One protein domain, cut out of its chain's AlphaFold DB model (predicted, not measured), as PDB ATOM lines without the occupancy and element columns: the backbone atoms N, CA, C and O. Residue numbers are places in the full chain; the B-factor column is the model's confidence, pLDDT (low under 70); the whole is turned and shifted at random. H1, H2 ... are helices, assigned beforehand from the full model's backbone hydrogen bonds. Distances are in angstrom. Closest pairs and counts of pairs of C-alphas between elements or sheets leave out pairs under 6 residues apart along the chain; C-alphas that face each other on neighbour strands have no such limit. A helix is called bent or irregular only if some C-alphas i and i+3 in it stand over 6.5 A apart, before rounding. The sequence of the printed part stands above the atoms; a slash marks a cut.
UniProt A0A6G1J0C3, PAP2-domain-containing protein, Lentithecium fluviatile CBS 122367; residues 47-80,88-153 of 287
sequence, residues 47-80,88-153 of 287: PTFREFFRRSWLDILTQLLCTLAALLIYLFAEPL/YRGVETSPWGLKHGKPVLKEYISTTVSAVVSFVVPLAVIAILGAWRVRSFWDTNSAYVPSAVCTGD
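Overview. This is residues 47 to 80 and 88 to 153 of the 287 residues of the protein "PAP2-domain-containing protein" of Lentithecium fluviatile CBS 122367 (UniProt A0A6G1J0C3). Two long helices, H1 and H3, run alongside each other in opposite directions with an open gap between them, and short H4 folds back from the end of H3 into that gap, at the end where H1 begins. At the other end an arm reaches far out: the stretch 101 to 110 leads from H3 to little H2, and this arm makes much of the length. The printed part has 100 residues with four named helices, H1, H2, H3 and H4 in that order, and no named strand; the class is all helix. The whole is extended, with a radius of gyration of the C-alphas of 22.9 A and spans of 71 by 28 by 25 A.

Along the chain. Find C-alpha 49 at (237.068, 256.136, 241.455); there H1 begins, residues 49 to 76, and it runs 36.3 A to C-alpha 76 at (230.964, 228.137, 219.210). On the way H1 has a kink of 63 degrees near residue 56, and it is irregular, with C-alphas 55 and 58 standing 7.8 A apart. Past the cut, look for H2 at residues 95 to 100. Then go to C-alpha 111 at (218.599, 231.939, 226.393), where H3 begins; it covers residues 111 to 134 and measures 33.8 A from first to last C-alpha. H3 is neither bent nor irregular, but only just: C-alphas 119 and 122 are 6.1 A apart. H4 follows at residues 137 to 144 and ends at C-alpha 144, (230.524, 244.491, 249.861).

Arrangement. Start at H1, which touches no helix; it is apart from H2, H3 and H4. Residues 53 to 70, which belong to H1, stand free, and so do residues 113 to 125 of H3. At the far end of H3 you reach the one helix that it touches: H3 and H4 touch only at the corner by their link, H3 with residues 130 to 134 alone, and the closest C-alphas are those of Gly 130 and Thr 140, 5.6 A apart. They run opposite ways at a steep tilt of 68 degrees, only just short of about perpendicular. H2 is apart from H3 and H4. In the backbone, every O i to N i+4 pair of H2 is within hydrogen-bond range, against 22 of 24 in H1, 18 of 20 in H3 and 3 of 4 in H4.

Size, cuts and confidence. The two C-alphas farthest apart are those of Pro 95 and Thr 151, 71.6 A. Residues 81 to 87 are cut out, and C-alphas 80 and 88 are 17.1 A apart across the cut, which lies in the link from H1 to H2. Of the links that are printed whole, H3 to H4 is tight and H2 to H3 is short, with 10 residues. Residues 75 to 80 and 104 to 110 stand free. The mean pLDDT of the printed part is 80.4; look for values under 70 at residues 80, 101 to 102, 104, 143 to 144 and 146 to 150.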
ATOM      1  N   PRO A  47     237.429 256.828 248.933       72.94
ATOM      2  CA  PRO A  47     238.432 256.656 247.894       72.94
ATOM      3  C   PRO A  47     237.941 257.260 246.575       72.94
ATOM      4  O   PRO A  47     236.749 257.312 246.287       72.94
ATOM      5  N   THR A  48     238.861 257.721 245.733       82.94
ATOM      6  CA  THR A  48     238.508 258.189 244.388       82.94
ATOM      7  C   THR A  48     238.179 256.997 243.484       82.94
ATOM      8  O   THR A  48     238.748 255.916 243.645       82.94
ATOM      9  N   PHE A  49     237.356 257.191 242.446       83.38
ATOM     10  CA  PHE A  49     237.068 256.136 241.455       83.38
ATOM     11  C   PHE A  49     238.329 255.520 240.835       83.38
ATOM     12  O   PHE A  49     238.374 254.319 240.588       83.38
ATOM     13  N   ARG A  50     239.392 256.309 240.654       84.56
ATOM     14  CA  ARG A  50     240.692 255.809 240.186       84.56
ATOM     15  C   ARG A  50     241.294 254.755 241.120       84.56
ATOM     16  O   ARG A  50     241.832 253.762 240.642       84.56
ATOM     17  N   GLU A  51     241.210 254.974 242.427       81.62
ATOM     18  CA  GLU A  51     241.725 254.044 243.433       81.62
ATOM     19  C   GLU A  51     240.849 252.789 243.515       81.62
ATOM     20  O   GLU A  51     241.367 251.680 243.591       81.62
ATOM     21  N   PHE A  52     239.528 252.945 243.384       81.56
ATOM     22  CA  PHE A  52     238.597 251.821 243.279       81.56
ATOM     23  C   PHE A  52     238.923 250.893 242.101       81.56
ATOM     24  O   PHE A  52     239.060 249.684 242.295       81.56
ATOM     25  N   PHE A  53     239.100 251.449 240.896       86.62
ATOM     26  CA  PHE A  53     239.473 250.654 239.724       86.62
ATOM     27  C   PHE A  53     240.847 250.015 239.896       86.62
ATOM     28  O   PHE A  53     241.003 248.841 239.594       86.62
ATOM     29  N   ARG A  54     241.828 250.747 240.441       85.94
ATOM     30  CA  ARG A  54     243.167 250.205 240.709       85.94
ATOM     31  C   ARG A  54     243.142 249.026 241.682       85.94
ATOM     32  O   ARG A  54     243.952 248.125 241.523       85.94
ATOM     33  N   ARG A  55     242.251 249.017 242.676       81.50
ATOM     34  CA  ARG A  55     242.131 247.905 243.633       81.50
ATOM     35  C   ARG A  55     241.329 246.729 243.076       81.50
ATOM     36  O   ARG A  55     241.711 245.590 243.297       81.50
ATOM     37  N   SER A  56     240.268 247.003 242.318       85.12
ATOM     38  CA  SER A  56     239.298 245.986 241.875       85.12
ATOM     39  C   SER A  56     239.561 245.451 240.461       85.12
ATOM     40  O   SER A  56     238.758 244.688 239.930       85.12
ATOM     41  N   TRP A  57     240.647 245.869 239.800       90.25
ATOM     42  CA  TRP A  57     240.864 245.565 238.379       90.25
ATOM     43  C   TRP A  57     240.961 244.065 238.082       90.25
ATOM     44  O   TRP A  57     240.484 243.643 237.032       90.25
ATOM     45  N   LEU A  58     241.537 243.264 238.987       91.31
ATOM     46  CA  LEU A  58     241.621 241.807 238.825       91.31
ATOM     47  C   LEU A  58     240.238 241.157 238.879       91.31
ATOM     48  O   LEU A  58     239.937 240.301 238.050       91.31
ATOM     49  N   ASP A  59     239.380 241.598 239.794       87.25
ATOM     50  CA  ASP A  59     238.013 241.085 239.919       87.25
ATOM     51  C   ASP A  59     237.173 241.472 238.694       87.25
ATOM     52  O   ASP A  59     236.457 240.648 238.129       87.25
ATOM     53  N   ILE A  60     237.317 242.709 238.207       89.06
ATOM     54  CA  ILE A  60     236.642 243.164 236.982       89.06
ATOM     55  C   ILE A  60     237.142 242.367 235.771       89.06
ATOM     56  O   ILE A  60     236.338 241.900 234.965       89.06
ATOM     57  N   LEU A  61     238.457 242.188 235.640       94.25
ATOM     58  CA  LEU A  61     239.054 241.455 234.527       94.25
ATOM     59  C   LEU A  61     238.625 239.987 234.526       94.25
ATOM     60  O   LEU A  61     238.222 239.475 233.486       94.25
ATOM     61  N   THR A  62     238.687 239.313 235.674       93.25
ATOM     62  CA  THR A  62     238.271 237.908 235.792       93.25
ATOM     63  C   THR A  62     236.794 237.741 235.464       93.25
ATOM     64  O   THR A  62     236.454 236.855 234.682       93.25
ATOM     65  N   GLN A  63     235.929 238.641 235.935       89.69
ATOM     66  CA  GLN A  63     234.510 238.604 235.595       89.69
ATOM     67  C   GLN A  63     234.274 238.802 234.091       89.69
ATOM     68  O   GLN A  63     233.510 238.050 233.483       89.69
ATOM     69  N   LEU A  64     234.973 239.752 233.459       91.00
ATOM     70  CA  LEU A  64     234.902 239.962 232.010       91.00
ATOM     71  C   LEU A  64     235.390 238.732 231.234       91.00
ATOM     72  O   LEU A  64     234.721 238.302 230.296       91.00
ATOM     73  N   LEU A  65     236.493 238.111 231.656       94.38
ATOM     74  CA  LEU A  65     237.008 236.882 231.047       94.38
ATOM     75  C   LEU A  65     236.028 235.713 231.191       94.38
ATOM     76  O   LEU A  65     235.797 235.001 230.218       94.38
ATOM     77  N   CYS A  66     235.400 235.540 232.357       90.69
ATOM     78  CA  CYS A  66     234.366 234.525 232.559       90.69
ATOM     79  C   CYS A  66     233.148 234.765 231.658       90.69
ATOM     80  O   CYS A  66     232.654 233.822 231.038       90.69
ATOM     81  N   THR A  67     232.683 236.013 231.530       87.38
ATOM     82  CA  THR A  67     231.563 236.341 230.628       87.38
ATOM     83  C   THR A  67     231.920 236.129 229.161       87.38
ATOM     84  O   THR A  67     231.105 235.601 228.406       87.38
ATOM     85  N   LEU A  68     233.150 236.463 228.763       90.56
ATOM     86  CA  LEU A  68     233.653 236.213 227.420       90.56
ATOM     87  C   LEU A  68     233.733 234.710 227.147       90.56
ATOM     88  O   LEU A  68     233.233 234.260 226.125       90.56
ATOM     89  N   ALA A  69     234.293 233.923 228.065       91.31
ATOM     90  CA  ALA A  69     234.363 232.473 227.932       91.31
ATOM     91  C   ALA A  69     232.965 231.846 227.803       91.31
ATOM     92  O   ALA A  69     232.742 231.031 226.910       91.31
ATOM     93  N   ALA A  70     232.003 232.269 228.629       85.50
ATOM     94  CA  ALA A  70     230.617 231.814 228.536       85.50
ATOM     95  C   ALA A  70     229.972 232.182 227.188       85.50
ATOM     96  O   ALA A  70     229.300 231.349 226.579       85.50
ATOM     97  N   LEU A  71     230.208 233.401 226.691       85.12
ATOM     98  CA  LEU A  71     229.722 233.843 225.384       85.12
ATOM     99  C   LEU A  71     230.360 233.046 224.238       85.12
ATOM    100  O   LEU A  71     229.661 232.647 223.313       85.12
ATOM    101  N   LEU A  72     231.664 232.779 224.305       89.56
ATOM    102  CA  LEU A  72     232.367 231.967 223.312       89.56
ATOM    103  C   LEU A  72     231.832 230.532 223.296       89.56
ATOM    104  O   LEU A  72     231.575 230.001 222.223       89.56
ATOM    105  N   ILE A  73     231.594 229.925 224.462       87.69
ATOM    106  CA  ILE A  73     230.946 228.609 224.542       87.69
ATOM    107  C   ILE A  73     229.556 228.673 223.903       87.69
ATOM    108  O   ILE A  73     229.232 227.824 223.086       87.69
ATOM    109  N   TYR A  74     228.754 229.693 224.201       80.94
ATOM    110  CA  TYR A  74     227.419 229.831 223.616       80.94
ATOM    111  C   TYR A  74     227.434 229.999 222.086       80.94
ATOM    112  O   TYR A  74     226.548 229.490 221.404       80.94
ATOM    113  N   LEU A  75     228.422 230.713 221.538       85.12
ATOM    114  CA  LEU A  75     228.521 230.975 220.098       85.12
ATOM    115  C   LEU A  75     229.173 229.832 219.311       85.12
ATOM    116  O   LEU A  75     228.828 229.635 218.148       85.12
ATOM    117  N   PHE A  76     230.127 229.116 219.912       90.44
ATOM    118  CA  PHE A  76     230.964 228.137 219.210       90.44
ATOM    119  C   PHE A  76     230.732 226.686 219.636       90.44
ATOM    120  O   PHE A  76     231.061 225.786 218.866       90.44
ATOM    121  N   ALA A  77     230.193 226.428 220.829       84.50
ATOM    122  CA  ALA A  77     229.860 225.072 221.247       84.50
ATOM    123  C   ALA A  77     228.431 224.736 220.817       84.50
ATOM    124  O   ALA A  77     227.462 225.353 221.261       84.50
ATOM    125  N   GLU A  78     228.294 223.719 219.970       78.69
ATOM    126  CA  GLU A  78     226.991 223.120 219.706       78.69
ATOM    127  C   GLU A  78     226.402 222.601 221.031       78.69
ATOM    128  O   GLU A  78     227.125 221.980 221.823       78.69
ATOM    129  N   PRO A  79     225.111 222.850 221.318       71.19
ATOM    130  CA  PRO A  79     224.513 222.441 222.577       71.19
ATOM    131  C   PRO A  79     224.643 220.927 222.743       71.19
ATOM    132  O   PRO A  79     224.246 220.150 221.870       71.19
ATOM    133  N   LEU A  80     225.178 220.501 223.890       58.34
ATOM    134  CA  LEU A  80     225.201 219.099 224.288       58.34
ATOM    135  C   LEU A  80     223.756 218.644 224.515       58.34
ATOM    136  O   LEU A  80     223.233 218.713 225.623       58.34
ATOM    137  N   TYR A  88     217.872 208.646 214.515       76.50
ATOM    138  CA  TYR A  88     218.089 208.215 213.133       76.50
ATOM    139  C   TYR A  88     217.220 209.063 212.193       76.50
ATOM    140  O   TYR A  88     216.172 209.561 212.601       76.50
ATOM    141  N   ARG A  89     217.654 209.263 210.939       75.75
ATOM    142  CA  ARG A  89     216.855 210.004 209.941       75.75
ATOM    143  C   ARG A  89     215.490 209.331 209.773       75.75
ATOM    144  O   ARG A  89     215.448 208.125 209.541       75.75
ATOM    145  N   GLY A  90     214.400 210.095 209.867       76.00
ATOM    146  CA  GLY A  90     213.038 209.562 209.797       76.00
ATOM    147  C   GLY A  90     212.472 209.088 211.139       76.00
ATOM    148  O   GLY A  90     211.385 208.513 211.170       76.00
ATOM    149  N   VAL A  91     213.162 209.310 212.265       78.75
ATOM    150  CA  VAL A  91     212.601 209.008 213.593       78.75
ATOM    151  C   VAL A  91     211.355 209.853 213.866       78.75
ATOM    152  O   VAL A  91     210.399 209.348 214.445       78.75
ATOM    153  N   GLU A  92     211.321 211.086 213.365       73.56
ATOM    154  CA  GLU A  92     210.219 212.043 213.465       73.56
ATOM    155  C   GLU A  92     208.895 211.546 212.864       73.56
ATOM    156  O   GLU A  92     207.829 211.906 213.356       73.56
ATOM    157  N   THR A  93     208.949 210.690 211.841       78.88
ATOM    158  CA  THR A  93     207.769 210.067 211.215       78.88
ATOM    159  C   THR A  93     207.569 208.618 211.646       78.88
ATOM    160  O   THR A  93     206.539 208.014 211.347       78.88
ATOM    161  N   SER A  94     208.538 208.039 212.357       82.88
ATOM    162  CA  SER A  94     208.436 206.671 212.843       82.88
ATOM    163  C   SER A  94     207.374 206.553 213.945       82.88
ATOM    164  O   SER A  94     207.239 207.461 214.774       82.88
ATOM    165  N   PRO A  95     206.666 205.412 214.051       83.25
ATOM    166  CA  PRO A  95     205.709 205.180 215.136       83.25
ATOM    167  C   PRO A  95     206.330 205.353 216.528       83.25
ATOM    168  O   PRO A  95     205.667 205.775 217.472       83.25
ATOM    169  N   TRP A  96     207.623 205.046 216.659       78.81
ATOM    170  CA  TRP A  96     208.351 205.169 217.913       78.81
ATOM    171  C   TRP A  96     208.630 206.630 218.289       78.81
ATOM    172  O   TRP A  96     208.415 207.011 219.442       78.81
ATOM    173  N   GLY A  97     209.061 207.450 217.326       77.56
ATOM    174  CA  GLY A  97     209.320 208.875 217.538       77.56
ATOM    175  C   GLY A  97     208.048 209.704 217.680       77.56
ATOM    176  O   GLY A  97     208.032 210.622 218.488       77.56
ATOM    177  N   LEU A  98     206.949 209.332 217.020       78.50
ATOM    178  CA  LEU A  98     205.630 209.935 217.262       78.50
ATOM    179  C   LEU A  98     205.073 209.592 218.652       78.50
ATOM    180  O   LEU A  98     204.375 210.401 219.256       78.50
ATOM    181  N   LYS A  99     205.395 208.402 219.180       80.31
ATOM    182  CA  LYS A  99     204.955 207.962 220.513       80.31
ATOM    183  C   LYS A  99     205.717 208.642 221.658       80.31
ATOM    184  O   LYS A  99     205.119 208.891 222.701       80.31
ATOM    185  N   HIS A 100     207.017 208.903 221.499       77.25
ATOM    186  CA  HIS A 100     207.874 209.403 222.591       77.25
ATOM    187  C   HIS A 100     208.455 210.803 222.359       77.25
ATOM    188  O   HIS A 100     208.872 211.460 223.314       77.25
ATOM    189  N   GLY A 101     208.513 211.265 221.113       69.44
ATOM    190  CA  GLY A 101     209.010 212.585 220.757       69.44
ATOM    191  C   GLY A 101     207.990 213.664 221.099       69.44
ATOM    192  O   GLY A 101     206.792 213.515 220.870       69.44
ATOM    193  N   LYS A 102     208.472 214.782 221.640       69.00
ATOM    194  CA  LYS A 102     207.678 216.009 221.723       69.00
ATOM    195  C   LYS A 102     207.978 216.883 220.505       69.00
ATOM    196  O   LYS A 102     209.124 216.888 220.052       69.00
ATOM    197  N   PRO A 103     206.990 217.628 219.979       71.50
ATOM    198  CA  PRO A 103     207.261 218.603 218.932       71.50
ATOM    199  C   PRO A 103     208.288 219.619 219.435       71.50
ATOM    200  O   PRO A 103     208.273 219.992 220.611       71.50
ATOM    201  N   VAL A 104     209.176 220.069 218.547       69.88
ATOM    202  CA  VAL A 104     210.120 221.145 218.864       69.88
ATOM    203  C   VAL A 104     209.310 222.412 219.120       69.88
ATOM    204  O   VAL A 104     208.761 223.018 218.200       69.88
ATOM    205  N   LEU A 105     209.203 222.788 220.388       74.62
ATOM    206  CA  LEU A 105     208.566 224.025 220.811       74.62
ATOM    207  C   LEU A 105     209.629 225.120 220.869       74.62
ATOM    208  O   LEU A 105     210.730 224.894 221.371       74.62
ATOM    209  N   LYS A 106     209.304 226.310 220.359       76.56
ATOM    210  CA  LYS A 106     210.169 227.480 220.532       76.56
ATOM    211  C   LYS A 106     210.219 227.847 222.014       76.56
ATOM    212  O   LYS A 106     209.195 227.807 222.698       76.56
ATOM    213  N   GLU A 107     211.400 228.217 222.495       78.44
ATOM    214  CA  GLU A 107     211.574 228.737 223.849       78.44
ATOM    215  C   GLU A 107     210.705 229.990 224.043       78.44
ATOM    216  O   GLU A 107     210.702 230.884 223.196       78.44
ATOM    217  N   TYR A 108     209.961 230.062 225.153       84.31
ATOM    218  CA  TYR A 108     209.142 231.238 225.484       84.31
ATOM    219  C   TYR A 108     210.014 232.439 225.890       84.31
ATOM    220  O   TYR A 108     209.722 233.577 225.531       84.31
ATOM    221  N   ILE A 109     211.112 232.174 226.607       86.00
ATOM    222  CA  ILE A 109     212.160 233.138 226.958       86.00
ATOM    223  C   ILE A 109     213.445 232.617 226.330       86.00
ATOM    224  O   ILE A 109     213.885 231.526 226.686       86.00
ATOM    225  N   SER A 110     214.035 233.376 225.406       85.31
ATOM    226  CA  SER A 110     215.287 232.957 224.779       85.31
ATOM    227  C   SER A 110     216.425 232.932 225.794       85.31
ATOM    228  O   SER A 110     216.471 233.737 226.731       85.31
ATOM    229  N   THR A 111     217.387 232.041 225.567       80.94
ATOM    230  CA  THR A 111     218.599 231.939 226.393       80.94
ATOM    231  C   THR A 111     219.295 233.296 226.584       80.94
ATOM    232  O   THR A 111     219.670 233.645 227.703       80.94
ATOM    233  N   THR A 112     219.377 234.124 225.535       80.88
ATOM    234  CA  THR A 112     219.951 235.479 225.617       80.88
ATOM    235  C   THR A 112     219.165 236.393 226.555       80.88
ATOM    236  O   THR A 112     219.763 237.096 227.367       80.88
ATOM    237  N   VAL A 113     217.830 236.385 226.476       86.44
ATOM    238  CA  VAL A 113     216.987 237.204 227.361       86.44
ATOM    239  C   VAL A 113     217.144 236.742 228.808       86.44
ATOM    240  O   VAL A 113     217.328 237.575 229.691       86.44
ATOM    241  N   SER A 114     217.158 235.429 229.049       85.94
ATOM    242  CA  SER A 114     217.392 234.860 230.381       85.94
ATOM    243  C   SER A 114     218.753 235.278 230.955       85.94
ATOM    244  O   SER A 114     218.834 235.732 232.101       85.94
ATOM    245  N   ALA A 115     219.813 235.211 230.144       83.00
ATOM    246  CA  ALA A 115     221.154 235.630 230.543       83.00
ATOM    247  C   ALA A 115     221.193 237.124 230.905       83.00
ATOM    248  O   ALA A 115     221.644 237.480 231.992       83.00
ATOM    249  N   VAL A 116     220.659 237.998 230.044       86.38
ATOM    250  CA  VAL A 116     220.636 239.450 230.290       86.38
ATOM    251  C   VAL A 116     219.856 239.781 231.560       86.38
ATOM    252  O   VAL A 116     220.356 240.514 232.410       86.38
ATOM    253  N   VAL A 117     218.659 239.213 231.727       88.62
ATOM    254  CA  VAL A 117     217.828 239.439 232.918       88.62
ATOM    255  C   VAL A 117     218.564 239.003 234.188       88.62
ATOM    256  O   VAL A 117     218.543 239.732 235.179       88.62
ATOM    257  N   SER A 118     219.282 237.878 234.146       85.06
ATOM    258  CA  SER A 118     220.019 237.337 235.297       85.06
ATOM    259  C   SER A 118     221.164 238.238 235.773       85.06
ATOM    260  O   SER A 118     221.438 238.274 236.969       85.06
ATOM    261  N   PHE A 119     221.808 238.993 234.878       83.88
ATOM    262  CA  PHE A 119     222.852 239.956 235.255       83.88
ATOM    263  C   PHE A 119     222.287 241.343 235.574       83.88
ATOM    264  O   PHE A 119     222.693 241.976 236.550       83.88
ATOM    265  N   VAL A 120     221.340 241.827 234.769       87.94
ATOM    266  CA  VAL A 120     220.829 243.201 234.872       87.94
ATOM    267  C   VAL A 120     219.945 243.378 236.099       87.94
ATOM    268  O   VAL A 120     220.061 244.398 236.774       87.94
ATOM    269  N   VAL A 121     219.083 242.411 236.425       90.19
ATOM    270  CA  VAL A 121     218.132 242.565 237.537       90.19
ATOM    271  C   VAL A 121     218.843 242.704 238.889       90.19
ATOM    272  O   VAL A 121     218.557 243.683 239.580       90.19
ATOM    273  N   PRO A 122     219.796 241.832 239.282       84.50
ATOM    274  CA  PRO A 122     220.517 242.009 240.543       84.50
ATOM    275  C   PRO A 122     221.281 243.335 240.605       84.50
ATOM    276  O   PRO A 122     221.202 244.036 241.612       84.50
ATOM    277  N   LEU A 123     221.959 243.723 239.516       84.38
ATOM    278  CA  LEU A 123     222.683 244.997 239.443       84.38
ATOM    279  C   LEU A 123     221.742 246.196 239.596       84.38
ATOM    280  O   LEU A 123     222.041 247.116 240.355       84.38
ATOM    281  N   ALA A 124     220.592 246.177 238.921       87.06
ATOM    282  CA  ALA A 124     219.591 247.231 239.012       87.06
ATOM    283  C   ALA A 124     219.007 247.329 240.424       87.06
ATOM    284  O   ALA A 124     218.899 248.429 240.957       87.06
ATOM    285  N   VAL A 125     218.680 246.203 241.065       85.25
ATOM    286  CA  VAL A 125     218.162 246.192 242.441       85.25
ATOM    287  C   VAL A 125     219.187 246.773 243.414       85.25
ATOM    288  O   VAL A 125     218.841 247.651 244.203       85.25
ATOM    289  N   ILE A 126     220.451 246.349 243.329       81.38
ATOM    290  CA  ILE A 126     221.528 246.871 244.184       81.38
ATOM    291  C   ILE A 126     221.731 248.370 243.936       81.38
ATOM    292  O   ILE A 126     221.822 249.144 244.890       81.38
ATOM    293  N   ALA A 127     221.738 248.806 242.674       81.69
ATOM    294  CA  ALA A 127     221.877 250.213 242.319       81.69
ATOM    295  C   ALA A 127     220.694 251.061 242.813       81.69
ATOM    296  O   ALA A 127     220.908 252.142 243.356       81.69
ATOM    297  N   ILE A 128     219.457 250.572 242.680       85.31
ATOM    298  CA  ILE A 128     218.243 251.257 243.145       85.31
ATOM    299  C   ILE A 128     218.238 251.354 244.670       85.31
ATOM    300  O   ILE A 128     217.996 252.434 245.206       85.31
ATOM    301  N   LEU A 129     218.547 250.270 245.386       80.56
ATOM    302  CA  LEU A 129     218.646 250.289 246.847       80.56
ATOM    303  C   LEU A 129     219.774 251.219 247.312       80.56
ATOM    304  O   LEU A 129     219.561 252.036 248.209       80.56
ATOM    305  N   GLY A 130     220.939 251.170 246.666       76.00
ATOM    306  CA  GLY A 130     222.060 252.063 246.949       76.00
ATOM    307  C   GLY A 130     221.713 253.534 246.702       76.00
ATOM    308  O   GLY A 130     221.962 254.388 247.553       76.00
ATOM    309  N   ALA A 131     221.057 253.846 245.584       77.06
ATOM    310  CA  ALA A 131     220.650 255.204 245.235       77.06
ATOM    311  C   ALA A 131     219.509 255.730 246.123       77.06
ATOM    312  O   ALA A 131     219.541 256.889 246.531       77.06
ATOM    313  N   TRP A 132     218.517 254.897 246.453       78.12
ATOM    314  CA  TRP A 132     217.324 255.315 247.192       78.12
ATOM    315  C   TRP A 132     217.523 255.303 248.712       78.12
ATOM    316  O   TRP A 132     217.156 256.269 249.387       78.12
ATOM    317  N   ARG A 133     218.130 254.243 249.261       78.62
ATOM    318  CA  ARG A 133     218.259 254.038 250.714       78.62
ATOM    319  C   ARG A 133     219.546 254.611 251.297       78.62
ATOM    320  O   ARG A 133     219.512 255.103 252.428       78.62
ATOM    321  N   VAL A 134     220.650 254.523 250.555       72.75
ATOM    322  CA  VAL A 134     222.001 254.875 251.031       72.75
ATOM    323  C   VAL A 134     222.481 256.210 250.441       72.75
ATOM    324  O   VAL A 134     223.221 256.944 251.090       72.75
ATOM    325  N   ARG A 135     221.993 256.589 249.249       77.56
ATOM    326  CA  ARG A 135     222.347 257.828 248.521       77.56
ATOM    327  C   ARG A 135     223.862 258.029 248.352       77.56
ATOM    328  O   ARG A 135     224.344 259.164 248.292       77.56
ATOM    329  N   SER A 136     224.619 256.935 248.310       76.69
ATOM    330  CA  SER A 136     226.080 256.946 248.269       76.69
ATOM    331  C   SER A 136     226.590 255.630 247.689       76.69
ATOM    332  O   SER A 136     226.325 254.553 248.230       76.69
ATOM    333  N   PHE A 137     227.315 255.722 246.570       76.81
ATOM    334  CA  PHE A 137     227.973 254.569 245.956       76.81
ATOM    335  C   PHE A 137     228.984 253.950 246.919       76.81
ATOM    336  O   PHE A 137     228.983 252.740 247.101       76.81
ATOM    337  N   TRP A 138     229.789 254.783 247.581       74.81
ATOM    338  CA  TRP A 138     230.858 254.339 248.472       74.81
ATOM    339  C   TRP A 138     230.335 253.542 249.656       74.81
ATOM    340  O   TRP A 138     230.836 252.459 249.910       74.81
ATOM    341  N   ASP A 139     229.260 254.000 250.294       73.81
ATOM    342  CA  ASP A 139     228.667 253.285 251.429       73.81
ATOM    343  C   ASP A 139     228.013 251.960 250.985       73.81
ATOM    344  O   ASP A 139     228.015 250.981 251.728       73.81
ATOM    345  N   THR A 140     227.504 251.898 249.747       75.56
ATOM    346  CA  THR A 140     226.977 250.657 249.154       75.56
ATOM    347  C   THR A 140     228.114 249.693 248.810       75.56
ATOM    348  O   THR A 140     228.044 248.515 249.136       75.56
ATOM    349  N   ASN A 141     229.191 250.185 248.196       76.44
ATOM    350  CA  ASN A 141     230.367 249.395 247.843       76.44
ATOM    351  C   ASN A 141     231.109 248.883 249.088       76.44
ATOM    352  O   ASN A 141     231.546 247.739 249.112       76.44
ATOM    353  N   SER A 142     231.200 249.688 250.146       70.44
ATOM    354  CA  SER A 142     231.798 249.302 251.429       70.44
ATOM    355  C   SER A 142     231.008 248.219 252.165       70.44
ATOM    356  O   SER A 142     231.604 247.471 252.934       70.44
ATOM    357  N   ALA A 143     229.703 248.072 251.906       69.12
ATOM    358  CA  ALA A 143     228.941 246.924 252.402       69.12
ATOM    359  C   ALA A 143     229.451 245.599 251.798       69.12
ATOM    360  O   ALA A 143     229.439 244.561 252.462       69.12
ATOM    361  N   TYR A 144     229.948 245.642 250.557       67.88
ATOM    362  CA  TYR A 144     230.524 244.491 249.861       67.88
ATOM    363  C   TYR A 144     232.037 244.348 250.091       67.88
ATOM    364  O   TYR A 144     232.535 243.226 250.136       67.88
ATOM    365  N   VAL A 145     232.762 245.454 250.291       71.06
ATOM    366  CA  VAL A 145     234.224 245.488 250.490       71.06
ATOM    367  C   VAL A 145     234.587 246.258 251.775       71.06
ATOM    368  O   VAL A 145     235.035 247.406 251.723       71.06
ATOM    369  N   PRO A 146     234.391 245.658 252.960       62.81
ATOM    370  CA  PRO A 146     234.565 246.312 254.248       62.81
ATOM    371  C   PRO A 146     236.027 246.436 254.658       62.81
ATOM    372  O   PRO A 146     236.308 247.231 255.546       62.81
ATOM    373  N   SER A 147     236.967 245.728 254.017       60.97
ATOM    374  CA  SER A 147     238.410 245.913 254.263       60.97
ATOM    375  C   SER A 147     238.874 247.342 253.962       60.97
ATOM    376  O   SER A 147     239.915 247.781 254.437       60.97
ATOM    377  N   ALA A 148     238.079 248.111 253.210       62.22
ATOM    378  CA  ALA A 148     238.315 249.532 252.987       62.22
ATOM    379  C   ALA A 148     237.954 250.428 254.192       62.22
ATOM    380  O   ALA A 148     238.342 251.591 254.197       62.22
ATOM    381  N   VAL A 149     237.194 249.926 255.174       65.25
ATOM    382  CA  VAL A 149     236.625 250.718 256.283       65.25
ATOM    383  C   VAL A 149     236.957 250.121 257.653       65.25
ATOM    384  O   VAL A 149     237.241 250.855 258.597       65.25
ATOM    385  N   CYS A 150     236.910 248.799 257.789       69.88
ATOM    386  CA  CYS A 150     237.177 248.101 259.037       69.88
ATOM    387  C   CYS A 150     238.670 247.797 259.162       69.88
ATOM    388  O   CYS A 150     239.224 247.041 258.369       69.88
ATOM    389  N   THR A 151     239.309 248.337 260.195       71.12
ATOM    390  CA  THR A 151     240.686 247.995 260.563       71.12
ATOM    391  C   THR A 151     240.669 246.738 261.434       71.12
ATOM    392  O   THR A 151     240.305 246.796 262.610       71.12
ATOM    393  N   GLY A 152     241.002 245.586 260.860       75.38
ATOM    394  CA  GLY A 152     241.014 244.301 261.557       75.38
ATOM    395  C   GLY A 152     241.621 243.195 260.699       75.38
ATOM    396  O   GLY A 152     242.078 243.446 259.591       75.38
ATOM    397  N   ASP A 153     241.626 241.966 261.213       84.88
ATOM    398  CA  ASP A 153     242.054 240.792 260.447       84.88
ATOM    399  C   ASP A 153     241.087 240.540 259.274       84.88
ATOM    400  O   ASP A 153     239.913 240.205 259.483       84.88
TER     401      ASP A 153